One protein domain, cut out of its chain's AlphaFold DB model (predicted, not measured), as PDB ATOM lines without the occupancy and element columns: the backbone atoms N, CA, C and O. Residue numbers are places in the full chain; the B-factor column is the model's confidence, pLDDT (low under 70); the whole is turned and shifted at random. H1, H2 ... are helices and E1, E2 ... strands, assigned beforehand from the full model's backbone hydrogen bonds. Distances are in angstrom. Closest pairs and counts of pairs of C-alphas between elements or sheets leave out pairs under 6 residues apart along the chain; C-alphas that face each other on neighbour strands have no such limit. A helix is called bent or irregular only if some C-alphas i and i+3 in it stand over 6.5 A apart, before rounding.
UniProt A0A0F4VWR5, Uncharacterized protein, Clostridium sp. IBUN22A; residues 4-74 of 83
ATOM      1  N   LEU A   4     -33.421   3.303 -53.130       86.88
ATOM      2  CA  LEU A   4     -34.459   2.454 -53.698       86.88
ATOM      3  C   LEU A   4     -35.360   1.898 -52.592       86.88
ATOM      4  O   LEU A   4     -34.890   1.276 -51.647       86.88
ATOM      5  N   LEU A   5     -36.667   2.045 -52.752       88.44
ATOM      6  CA  LEU A   5     -37.643   1.279 -51.986       88.44
ATOM      7  C   LEU A   5     -38.149   0.127 -52.843       88.44
ATOM      8  O   LEU A   5     -38.796   0.361 -53.864       88.44
ATOM      9  N   PHE A   6     -37.872  -1.104 -52.425       88.12
ATOM     10  CA  PHE A   6     -38.333  -2.309 -53.103       88.12
ATOM     11  C   PHE A   6     -39.486  -2.931 -52.315       88.12
ATOM     12  O   PHE A   6     -39.295  -3.424 -51.203       88.12
ATOM     13  N   VAL A   7     -40.686  -2.909 -52.890       86.12
ATOM     14  CA  VAL A   7     -41.896  -3.469 -52.279       86.12
ATOM     15  C   VAL A   7     -42.293  -4.735 -53.026       86.12
ATOM     16  O   VAL A   7     -42.439  -4.710 -54.249       86.12
ATOM     17  N   HIS A   8     -42.487  -5.833 -52.300       86.25
ATOM     18  CA  HIS A   8     -42.888  -7.115 -52.873       86.25
ATOM     19  C   HIS A   8     -43.872  -7.850 -51.960       86.25
ATOM     20  O   HIS A   8     -43.888  -7.647 -50.750       86.25
ATOM     21  N   ASN A   9     -44.701  -8.726 -52.527       84.44
ATOM     22  CA  ASN A   9     -45.738  -9.397 -51.742       84.44
ATOM     23  C   ASN A   9     -45.157 -10.387 -50.734       84.44
ATOM     24  O   ASN A   9     -45.576 -10.424 -49.590       84.44
ATOM     25  N   THR A  10     -44.167 -11.169 -51.148       86.00
ATOM     26  CA  THR A  10     -43.498 -12.169 -50.305       86.00
ATOM     27  C   THR A  10     -41.986 -12.175 -50.531       86.00
ATOM     28  O   THR A  10     -41.510 -11.415 -51.365       86.00
ATOM     29  N   LEU A  11     -41.215 -13.013 -49.844       84.62
ATOM     30  CA  LEU A  11     -39.773 -13.158 -50.083       84.62
ATOM     31  C   LEU A  11     -39.492 -14.518 -50.741       84.62
ATOM     32  O   LEU A  11     -39.314 -15.483 -50.013       84.62
ATOM     33  N   PRO A  12     -39.453 -14.667 -52.079       82.38
ATOM     34  CA  PRO A  12     -39.169 -15.963 -52.692       82.38
ATOM     35  C   PRO A  12     -37.719 -16.386 -52.429       82.38
ATOM     36  O   PRO A  12     -36.793 -15.609 -52.658       82.38
ATOM     37  N   GLU A  13     -37.504 -17.630 -52.003       82.19
ATOM     38  CA  GLU A  13     -36.181 -18.107 -51.576       82.19
ATOM     39  C   GLU A  13     -35.137 -18.022 -52.701       82.19
ATOM     40  O   GLU A  13     -34.021 -17.548 -52.497       82.19
ATOM     41  N   TYR A  14     -35.528 -18.369 -53.928       83.06
ATOM     42  CA  TYR A  14     -34.671 -18.273 -55.113       83.06
ATOM     43  C   TYR A  14     -34.302 -16.828 -55.502       83.06
ATOM     44  O   TYR A  14     -33.414 -16.619 -56.326       83.06
ATOM     45  N   ARG A  15     -34.976 -15.812 -54.938       86.38
ATOM     46  CA  ARG A  15     -34.682 -14.388 -55.167       86.38
ATOM     47  C   ARG A  15     -33.768 -13.782 -54.100       86.38
ATOM     48  O   ARG A  15     -33.283 -12.675 -54.318       86.38
ATOM     49  N   ILE A  16     -33.474 -14.486 -53.002       86.00
ATOM     50  CA  ILE A  16     -32.575 -14.004 -51.936       86.00
ATOM     51  C   ILE A  16     -31.216 -13.538 -52.493       86.00
ATOM     52  O   ILE A  16     -30.842 -12.395 -52.223       86.00
ATOM     53  N   PRO A  17     -30.516 -14.304 -53.361       88.00
ATOM     54  CA  PRO A  17     -29.240 -13.849 -53.921       88.00
ATOM     55  C   PRO A  17     -29.354 -12.555 -54.738       88.00
ATOM     56  O   PRO A  17     -28.434 -11.740 -54.746       88.00
ATOM     57  N   PHE A  18     -30.492 -12.341 -55.409       88.75
ATOM     58  CA  PHE A  18     -30.752 -11.107 -56.148       88.75
ATOM     59  C   PHE A  18     -30.917  -9.912 -55.202       88.75
ATOM     60  O   PHE A  18     -30.294  -8.878 -55.425       88.75
ATOM     61  N   PHE A  19     -31.709 -10.046 -54.134       88.75
ATOM     62  CA  PHE A  19     -31.908  -8.974 -53.153       88.75
ATOM     63  C   PHE A  19     -30.610  -8.616 -52.423       88.75
ATOM     64  O   PHE A  19     -30.299  -7.437 -52.267       88.75
ATOM     65  N   TYR A  20     -29.814  -9.620 -52.058       88.38
ATOM     66  CA  TYR A  20     -28.495  -9.416 -51.467       88.38
ATOM     67  C   TYR A  20     -27.513  -8.741 -52.437       88.38
ATOM     68  O   TYR A  20     -26.793  -7.811 -52.077       88.38
ATOM     69  N   GLY A  21     -27.501  -9.159 -53.706       90.00
ATOM     70  CA  GLY A  21     -26.714  -8.485 -54.738       90.00
ATOM     71  C   GLY A  21     -27.133  -7.025 -54.923       90.00
ATOM     72  O   GLY A  21     -26.283  -6.147 -55.060       90.00
ATOM     73  N   LEU A  22     -28.437  -6.745 -54.875       88.19
ATOM     74  CA  LEU A  22     -28.981  -5.396 -54.995       88.19
ATOM     75  C   LEU A  22     -28.542  -4.496 -53.830       88.19
ATOM     76  O   LEU A  22     -28.099  -3.374 -54.076       88.19
ATOM     77  N   SER A  23     -28.588  -4.997 -52.589       89.38
ATOM     78  CA  SER A  23     -28.207  -4.226 -51.396       89.38
ATOM     79  C   SER A  23     -26.722  -3.900 -51.300       89.38
ATOM     80  O   SER A  23     -26.350  -2.914 -50.670       89.38
ATOM     81  N   LYS A  24     -25.858  -4.665 -51.977       89.75
ATOM     82  CA  LYS A  24     -24.429  -4.337 -52.087       89.75
ATOM     83  C   LYS A  24     -24.127  -3.152 -52.997       89.75
ATOM     84  O   LYS A  24     -23.073  -2.542 -52.857       89.75
ATOM     85  N   ASN A  25     -25.006  -2.867 -53.954       88.75
ATOM     86  CA  ASN A  25     -24.746  -1.886 -55.007       88.75
ATOM     87  C   ASN A  25     -25.565  -0.600 -54.840       88.75
ATOM     88  O   ASN A  25     -25.198   0.439 -55.385       88.75
ATOM     89  N   ILE A  26     -26.695  -0.670 -54.131       88.56
ATOM     90  CA  ILE A  26     -27.671   0.415 -54.012       88.56
ATOM     91  C   ILE A  26     -28.139   0.497 -52.558       88.56
ATOM     92  O   ILE A  26     -28.349  -0.529 -51.915       88.56
ATOM     93  N   ASP A  27     -28.349   1.717 -52.058       89.12
ATOM     94  CA  ASP A  27     -29.037   1.948 -50.785       89.12
ATOM     95  C   ASP A  27     -30.512   1.565 -50.955       89.12
ATOM     96  O   ASP A  27     -31.306   2.324 -51.520       89.12
ATOM     97  N   VAL A  28     -30.855   0.335 -50.577       89.19
ATOM     98  CA  VAL A  28     -32.173  -0.260 -50.803       89.19
ATOM     99  C   VAL A  28     -32.842  -0.624 -49.487       89.19
ATOM    100  O   VAL A  28     -32.247  -1.232 -48.604       89.19
ATOM    101  N   SER A  29     -34.123  -0.289 -49.382       88.81
ATOM    102  CA  SER A  29     -35.012  -0.756 -48.323       88.81
ATOM    103  C   SER A  29     -35.990  -1.774 -48.895       88.81
ATOM    104  O   SER A  29     -36.710  -1.470 -49.848       88.81
ATOM    105  N   PHE A  30     -36.045  -2.967 -48.305       88.00
ATOM    106  CA  PHE A  30     -37.007  -4.000 -48.688       88.00
ATOM    107  C   PHE A  30     -38.243  -3.956 -47.796       88.00
ATOM    108  O   PHE A  30     -38.136  -3.916 -46.565       88.00
ATOM    109  N   ILE A  31     -39.420  -4.002 -48.421       86.25
ATOM    110  CA  ILE A  31     -40.697  -4.184 -47.739       86.25
ATOM    111  C   ILE A  31     -41.422  -5.392 -48.323       86.25
ATOM    112  O   ILE A  31     -41.727  -5.421 -49.516       86.25
ATOM    113  N   PHE A  32     -41.742  -6.353 -47.458       85.50
ATOM    114  CA  PHE A  32     -42.546  -7.521 -47.806       85.50
ATOM    115  C   PHE A  32     -43.919  -7.444 -47.142       85.50
ATOM    116  O   PHE A  32     -44.003  -7.264 -45.928       85.50
ATOM    117  N   SER A  33     -45.001  -7.555 -47.914       82.12
ATOM    118  CA  SER A  33     -46.350  -7.435 -47.344       82.12
ATOM    119  C   SER A  33     -46.808  -8.675 -46.587       82.12
ATOM    120  O   SER A  33     -47.502  -8.551 -45.588       82.12
ATOM    121  N   ASP A  34     -46.425  -9.857 -47.059       82.00
ATOM    122  CA  ASP A  34     -46.851 -11.139 -46.520       82.00
ATOM    123  C   ASP A  34     -45.820 -12.243 -46.835       82.00
ATOM    124  O   ASP A  34     -45.756 -12.819 -47.927       82.00
ATOM    125  N   ILE A  35     -44.986 -12.577 -45.849       80.00
ATOM    126  CA  ILE A  35     -44.018 -13.676 -45.986       80.00
ATOM    127  C   ILE A  35     -44.703 -15.051 -45.953       80.00
ATOM    128  O   ILE A  35     -44.213 -15.987 -46.587       80.00
ATOM    129  N   SER A  36     -45.860 -15.177 -45.297       78.12
ATOM    130  CA  SER A  36     -46.597 -16.448 -45.210       78.12
ATOM    131  C   SER A  36     -47.104 -16.922 -46.576       78.12
ATOM    132  O   SER A  36     -47.188 -18.122 -46.849       78.12
ATOM    133  N   LEU A  37     -47.325 -15.968 -47.480       81.44
ATOM    134  CA  LEU A  37     -47.679 -16.178 -48.876       81.44
ATOM    135  C   LEU A  37     -46.680 -17.074 -49.631       81.44
ATOM    136  O   LEU A  37     -47.062 -17.738 -50.594       81.44
ATOM    137  N   ASN A  38     -45.414 -17.125 -49.196       79.44
ATOM    138  CA  ASN A  38     -44.395 -17.959 -49.827       79.44
ATOM    139  C   ASN A  38     -44.793 -19.441 -49.784       79.44
ATOM    140  O   ASN A  38     -44.814 -20.102 -50.820       79.44
ATOM    141  N   LYS A  39     -45.254 -19.924 -48.626       80.62
ATOM    142  CA  LYS A  39     -45.726 -21.305 -48.465       80.62
ATOM    143  C   LYS A  39     -46.903 -21.615 -49.387       80.62
ATOM    144  O   LYS A  39     -46.969 -22.698 -49.958       80.62
ATOM    145  N   LYS A  40     -47.815 -20.654 -49.563       82.25
ATOM    146  CA  LYS A  40     -48.993 -20.805 -50.427       82.25
ATOM    147  C   LYS A  40     -48.624 -20.902 -51.909       82.25
ATOM    148  O   LYS A  40     -49.244 -21.677 -52.626       82.25
ATOM    149  N   ILE A  41     -47.657 -20.107 -52.366       81.44
ATOM    150  CA  ILE A  41     -47.296 -20.006 -53.791       81.44
ATOM    151  C   ILE A  41     -46.246 -21.048 -54.181       81.44
ATOM    152  O   ILE A  41     -46.341 -21.652 -55.245       81.44
ATOM    153  N   TYR A  42     -45.241 -21.251 -53.333       78.06
ATOM    154  CA  TYR A  42     -44.046 -22.031 -53.651       78.06
ATOM    155  C   TYR A  42     -43.929 -23.325 -52.837       78.06
ATOM    156  O   TYR A  42     -42.973 -24.070 -53.028       78.06
ATOM    157  N   GLY A  43     -44.872 -23.605 -51.929       78.69
ATOM    158  CA  GLY A  43     -44.911 -24.844 -51.142       78.69
ATOM    159  C   GLY A  43     -43.873 -24.937 -50.021       78.69
ATOM    160  O   GLY A  43     -43.873 -25.920 -49.285       78.69
ATOM    161  N   ASN A  44     -43.023 -23.921 -49.856       71.31
ATOM    162  CA  ASN A  44     -41.872 -23.962 -48.959       71.31
ATOM    163  C   ASN A  44     -41.930 -22.843 -47.911       71.31
ATOM    164  O   ASN A  44     -42.394 -21.733 -48.179       71.31
ATOM    165  N   GLU A  45     -41.430 -23.135 -46.712       73.25
ATOM    166  CA  GLU A  45     -41.170 -22.121 -45.690       73.25
ATOM    167  C   GLU A  45     -39.763 -21.552 -45.870       73.25
ATOM    168  O   GLU A  45     -38.815 -22.277 -46.173       73.25
ATOM    169  N   ILE A  46     -39.614 -20.241 -45.688       73.38
ATOM    170  CA  ILE A  46     -38.310 -19.595 -45.829       73.38
ATOM    171  C   ILE A  46     -37.459 -19.925 -44.604       73.38
ATOM    172  O   ILE A  46     -37.830 -19.606 -43.474       73.38
ATOM    173  N   SER A  47     -36.285 -20.514 -44.824       72.00
ATOM    174  CA  SER A  47     -35.326 -20.745 -43.745       72.00
ATOM    175  C   SER A  47     -34.768 -19.426 -43.210       72.00
ATOM    176  O   SER A  47     -34.136 -18.682 -43.960       72.00
ATOM    177  N   HIS A  48     -34.901 -19.186 -41.901       63.56
ATOM    178  CA  HIS A  48     -34.361 -18.004 -41.211       63.56
ATOM    179  C   HIS A  48     -32.861 -17.791 -41.477       63.56
ATOM    180  O   HIS A  48     -32.418 -16.657 -41.635       63.56
ATOM    181  N   SER A  49     -32.087 -18.873 -41.621       67.50
ATOM    182  CA  SER A  49     -30.652 -18.796 -41.927       67.50
ATOM    183  C   SER A  49     -30.338 -18.091 -43.250       67.50
ATOM    184  O   SER A  49     -29.282 -17.477 -43.357       67.50
ATOM    185  N   LYS A  50     -31.248 -18.136 -44.232       68.06
ATOM    186  CA  LYS A  50     -31.085 -17.483 -45.542       68.06
ATOM    187  C   LYS A  50     -31.541 -16.024 -45.541       68.06
ATOM    188  O   LYS A  50     -31.182 -15.272 -46.437       68.06
ATOM    189  N   ILE A  51     -32.341 -15.626 -44.553       69.25
ATOM    190  CA  ILE A  51     -32.903 -14.274 -44.454       69.25
ATOM    191  C   ILE A  51     -31.944 -13.328 -43.721       69.25
ATOM    192  O   ILE A  51     -31.957 -12.131 -43.977       69.25
ATOM    193  N   ASN A  52     -31.053 -13.860 -42.877       68.81
ATOM    194  CA  ASN A  52     -30.067 -13.074 -42.123       68.81
ATOM    195  C   ASN A  52     -29.141 -12.207 -43.004       68.81
ATOM    196  O   ASN A  52     -28.474 -11.312 -42.493       68.81
ATOM    197  N   GLU A  53     -29.090 -12.466 -44.311       70.62
ATOM    198  CA  GLU A  53     -28.292 -11.707 -45.274       70.62
ATOM    199  C   GLU A  53     -28.975 -10.417 -45.761       70.62
ATOM    200  O   GLU A  53     -28.323  -9.581 -46.387       70.62
ATOM    201  N   ILE A  54     -30.276 -10.235 -45.504       77.94
ATOM    202  CA  ILE A  54     -31.055  -9.101 -46.012       77.94
ATOM    203  C   ILE A  54     -31.844  -8.471 -44.866       77.94
ATOM    204  O   ILE A  54     -32.704  -9.105 -44.262       77.94
ATOM    205  N   GLU A  55     -31.610  -7.184 -44.611       80.25
ATOM    206  CA  GLU A  55     -32.481  -6.408 -43.734       80.25
ATOM    207  C   GLU A  55     -33.771  -6.047 -44.482       80.25
ATOM    208  O   GLU A  55     -33.747  -5.449 -45.561       80.25
ATOM    209  N   PHE A  56     -34.917  -6.417 -43.919       80.94
ATOM    210  CA  PHE A  56     -36.221  -6.129 -44.502       80.94
ATOM    211  C   PHE A  56     -37.213  -5.708 -43.425       80.94
ATOM    212  O   PHE A  56     -37.056  -5.994 -42.239       80.94
ATOM    213  N   ASN A  57     -38.272  -5.039 -43.862       78.56
ATOM    214  CA  ASN A  57     -39.401  -4.698 -43.016       78.56
ATOM    215  C   ASN A  57     -40.651  -5.408 -43.534       78.56
ATOM    216  O   ASN A  57     -40.856  -5.540 -44.742       78.56
ATOM    217  N   PHE A  58     -41.520  -5.828 -42.623       75.44
ATOM    218  CA  PHE A  58     -42.888  -6.147 -43.005       75.44
ATOM    219  C   PHE A  58     -43.633  -4.864 -43.352       75.44
ATOM    220  O   PHE A  58     -43.336  -3.807 -42.784       75.44
ATOM    221  N   LEU A  59     -44.595  -4.953 -44.273       70.25
ATOM    222  CA  LEU A  59     -45.519  -3.854 -44.524       70.25
ATOM    223  C   LEU A  59     -46.263  -3.570 -43.204       70.25
ATOM    224  O   LEU A  59     -46.992  -4.436 -42.725       70.25
ATOM    225  N   PRO A  60     -46.039  -2.409 -42.564       63.19
ATOM    226  CA  PRO A  60     -46.681  -2.108 -41.294       63.19
ATOM    227  C   PRO A  60     -48.172  -1.868 -41.529       63.19
ATOM    228  O   PRO A  60     -48.530  -1.227 -42.516       63.19
ATOM    229  N   GLU A  61     -49.030  -2.278 -40.593       61.22
ATOM    230  CA  GLU A  61     -50.449  -1.886 -40.619       61.22
ATOM    231  C   GLU A  61     -50.621  -0.353 -40.529       61.22
ATOM    232  O   GLU A  61     -51.603   0.201 -41.024       61.22
ATOM    233  N   ASP A  62     -49.646   0.357 -39.941       65.12
ATOM    234  CA  ASP A  62     -49.660   1.817 -39.811       65.12
ATOM    235  C   ASP A  62     -49.038   2.543 -41.021       65.12
ATOM    236  O   ASP A  62     -47.820   2.556 -41.253       65.12
ATOM    237  N   ASN A  63     -49.901   3.275 -41.725       63.03
ATOM    238  CA  ASN A  63     -49.592   4.142 -42.860       63.03
ATOM    239  C   ASN A  63     -48.510   5.215 -42.588       63.03
ATOM    240  O   ASN A  63     -47.877   5.696 -43.536       63.03
ATOM    241  N   LYS A  64     -48.270   5.636 -41.334       66.38
ATOM    242  CA  LYS A  64     -47.301   6.710 -41.016       66.38
ATOM    243  C   LYS A  64     -45.849   6.315 -41.291       66.38
ATOM    244  O   LYS A  64     -45.099   7.121 -41.850       66.38
ATOM    245  N   ARG A  65     -45.442   5.090 -40.934       63.84
ATOM    246  CA  ARG A  65     -44.060   4.607 -41.136       63.84
ATOM    247  C   ARG A  65     -43.730   4.502 -42.627       63.84
ATOM    248  O   ARG A  65     -42.656   4.928 -43.043       63.84
ATOM    249  N   TYR A  66     -44.682   4.036 -43.435       67.38
ATOM    250  CA  TYR A  66     -44.526   3.892 -44.884       67.38
ATOM    251  C   TYR A  66     -44.384   5.236 -45.611       67.38
ATOM    252  O   TYR A  66     -43.496   5.387 -46.448       67.38
ATOM    253  N   LYS A  67     -45.171   6.255 -45.228       70.38
ATOM    254  CA  LYS A  67     -45.035   7.616 -45.784       70.38
ATOM    255  C   LYS A  67     -43.632   8.190 -45.593       70.38
ATOM    256  O   LYS A  67     -43.119   8.847 -46.493       70.38
ATOM    257  N   LYS A  68     -43.003   7.919 -44.445       71.56
ATOM    258  CA  LYS A  68     -41.632   8.367 -44.162       71.56
ATOM    259  C   LYS A  68     -40.611   7.662 -45.057       71.56
ATOM    260  O   LYS A  68     -39.727   8.323 -45.592       71.56
ATOM    261  N   ILE A  69     -40.766   6.352 -45.257       70.62
ATOM    262  CA  ILE A  69     -39.887   5.559 -46.128       70.62
ATOM    263  C   ILE A  69     -40.030   6.015 -47.588       70.62
ATOM    264  O   ILE A  69     -39.019   6.313 -48.223       70.62
ATOM    265  N   ILE A  70     -41.261   6.182 -48.091       75.19
ATOM    266  CA  ILE A  70     -41.529   6.756 -49.422       75.19
ATOM    267  C   ILE A  70     -40.869   8.125 -49.575       75.19
ATOM    268  O   ILE A  70     -40.126   8.329 -50.526       75.19
ATOM    269  N   ALA A  71     -41.113   9.048 -48.641       77.19
ATOM    270  CA  ALA A  71     -40.590  10.410 -48.730       77.19
ATOM    271  C   ALA A  71     -39.051  10.464 -48.731       77.19
ATOM    272  O   ALA A  71     -38.470  11.413 -49.245       77.19
ATOM    273  N   SER A  72     -38.394   9.449 -48.161       76.75
ATOM    274  CA  SER A  72     -36.932   9.320 -48.150       76.75
ATOM    275  C   SER A  72     -36.343   8.569 -49.351       76.75
ATOM    276  O   SER A  72     -35.120   8.495 -49.475       76.75
ATOM    277  N   SER A  73     -37.189   8.003 -50.215       77.31
ATOM    278  CA  SER A  73     -36.782   7.167 -51.346       77.31
ATOM    279  C   SER A  73     -36.762   7.970 -52.642       77.31
ATOM    280  O   SER A  73     -37.676   8.742 -52.916       77.31
ATOM    281  N   CYS A  74     -35.734   7.769 -53.466       74.25
ATOM    282  CA  CYS A  74     -35.640   8.421 -54.774       74.25
ATOM    283  C   CYS A  74     -36.404   7.646 -55.852       74.25
ATOM    284  O   CYS A  74     -36.946   8.245 -56.775       74.25
TER     285      CYS A  74
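This is residues 4 to 74 of the 83 residues of an uncharacterized protein of Clostridium sp. IBUN22A (UniProt A0A0F4VWR5). A small sheet of three parallel strands, E1, E2 and E3, stands in the middle between two helices that only graze it, H1 with residues 19 to 23 and H4 with residues 66 to 72. The short helix H3 packs with few contacts on the beginning of H1, and H2 is set off from the sheet, past the ends of the strands. The printed part has 71 residues, with four named helices and three named strands in the order E1, H1, E2, H2, H3, E3, H4; the sheet's order is E1, E2, E3, and the class is mixed, helices and strands. The whole is compact, with a radius of gyration of the C-alphas of 12.5 A, and it spans 35 by 29 by 17 A.

E2, residues 27 to 32, is the longest strand, 16.8 A from first to last C-alpha. E1 is residues 4 to 8, 12.8 A long, and begins with C-alpha 4 at (-34.459, 2.454, -53.698). E3 is residues 56 to 58. H1, residues 13 to 25, is the longest helix at 20.1 A; it is irregular, with C-alphas 14 and 17 7.1 A apart. H4, residues 63 to 72, is 14.7 A long and ends with C-alpha 72 at (-36.932, 9.320, -48.150). H2 is residues 37 to 42, and H3 is residues 48 to 51.

E2 is the inner strand; E1 and E3 are edge strands. E1 and E2 are parallel, at 18 degrees, with N 6 and O 29 within hydrogen-bond range at 2.9 A and N 31 and O 6 at 2.8 A. E2 and E3 are parallel, at 32 degrees, with N 57 and O 30 within hydrogen-bond range at 2.9 A. E1, H1, E2 and E2, H2, H3, E3 are strand-helix-strand units, parallel neighbour strands with helices between, each with a right-handed crossover. H1 only grazes the sheet; its closest C-alphas to E2 are those of Leu 22 and Val 28, 7.4 A. H4 only grazes it too; its closest C-alphas to E1 are those of Ile 70 and Leu 5, 7.2 A. With residues 13 to 16 alone, H1 only just touches H3, with 3 pairs of C-alphas within 8 A, the closest Ile 16 and Lys 50 at 7.4 A. H2 and H3 are not on the sheet and are apart from each other. Every O i to N i+4 pair is within hydrogen-bond range in H2 and H4, and 6 of 9 in H1; H3 is too short for such a pair, and its one O i to N i+3 pair is within range.

The C-alphas of Gly 43 and Ala 71 are the two farthest apart, 35.6 A, while those of Leu 4 and Cys 74, the first and last printed, are 6.2 A apart. The printed part has no cut, and its six links between elements are tight. The mean pLDDT of the printed part is 79.1; residues 48 to 52 and 60 to 66 are under 70.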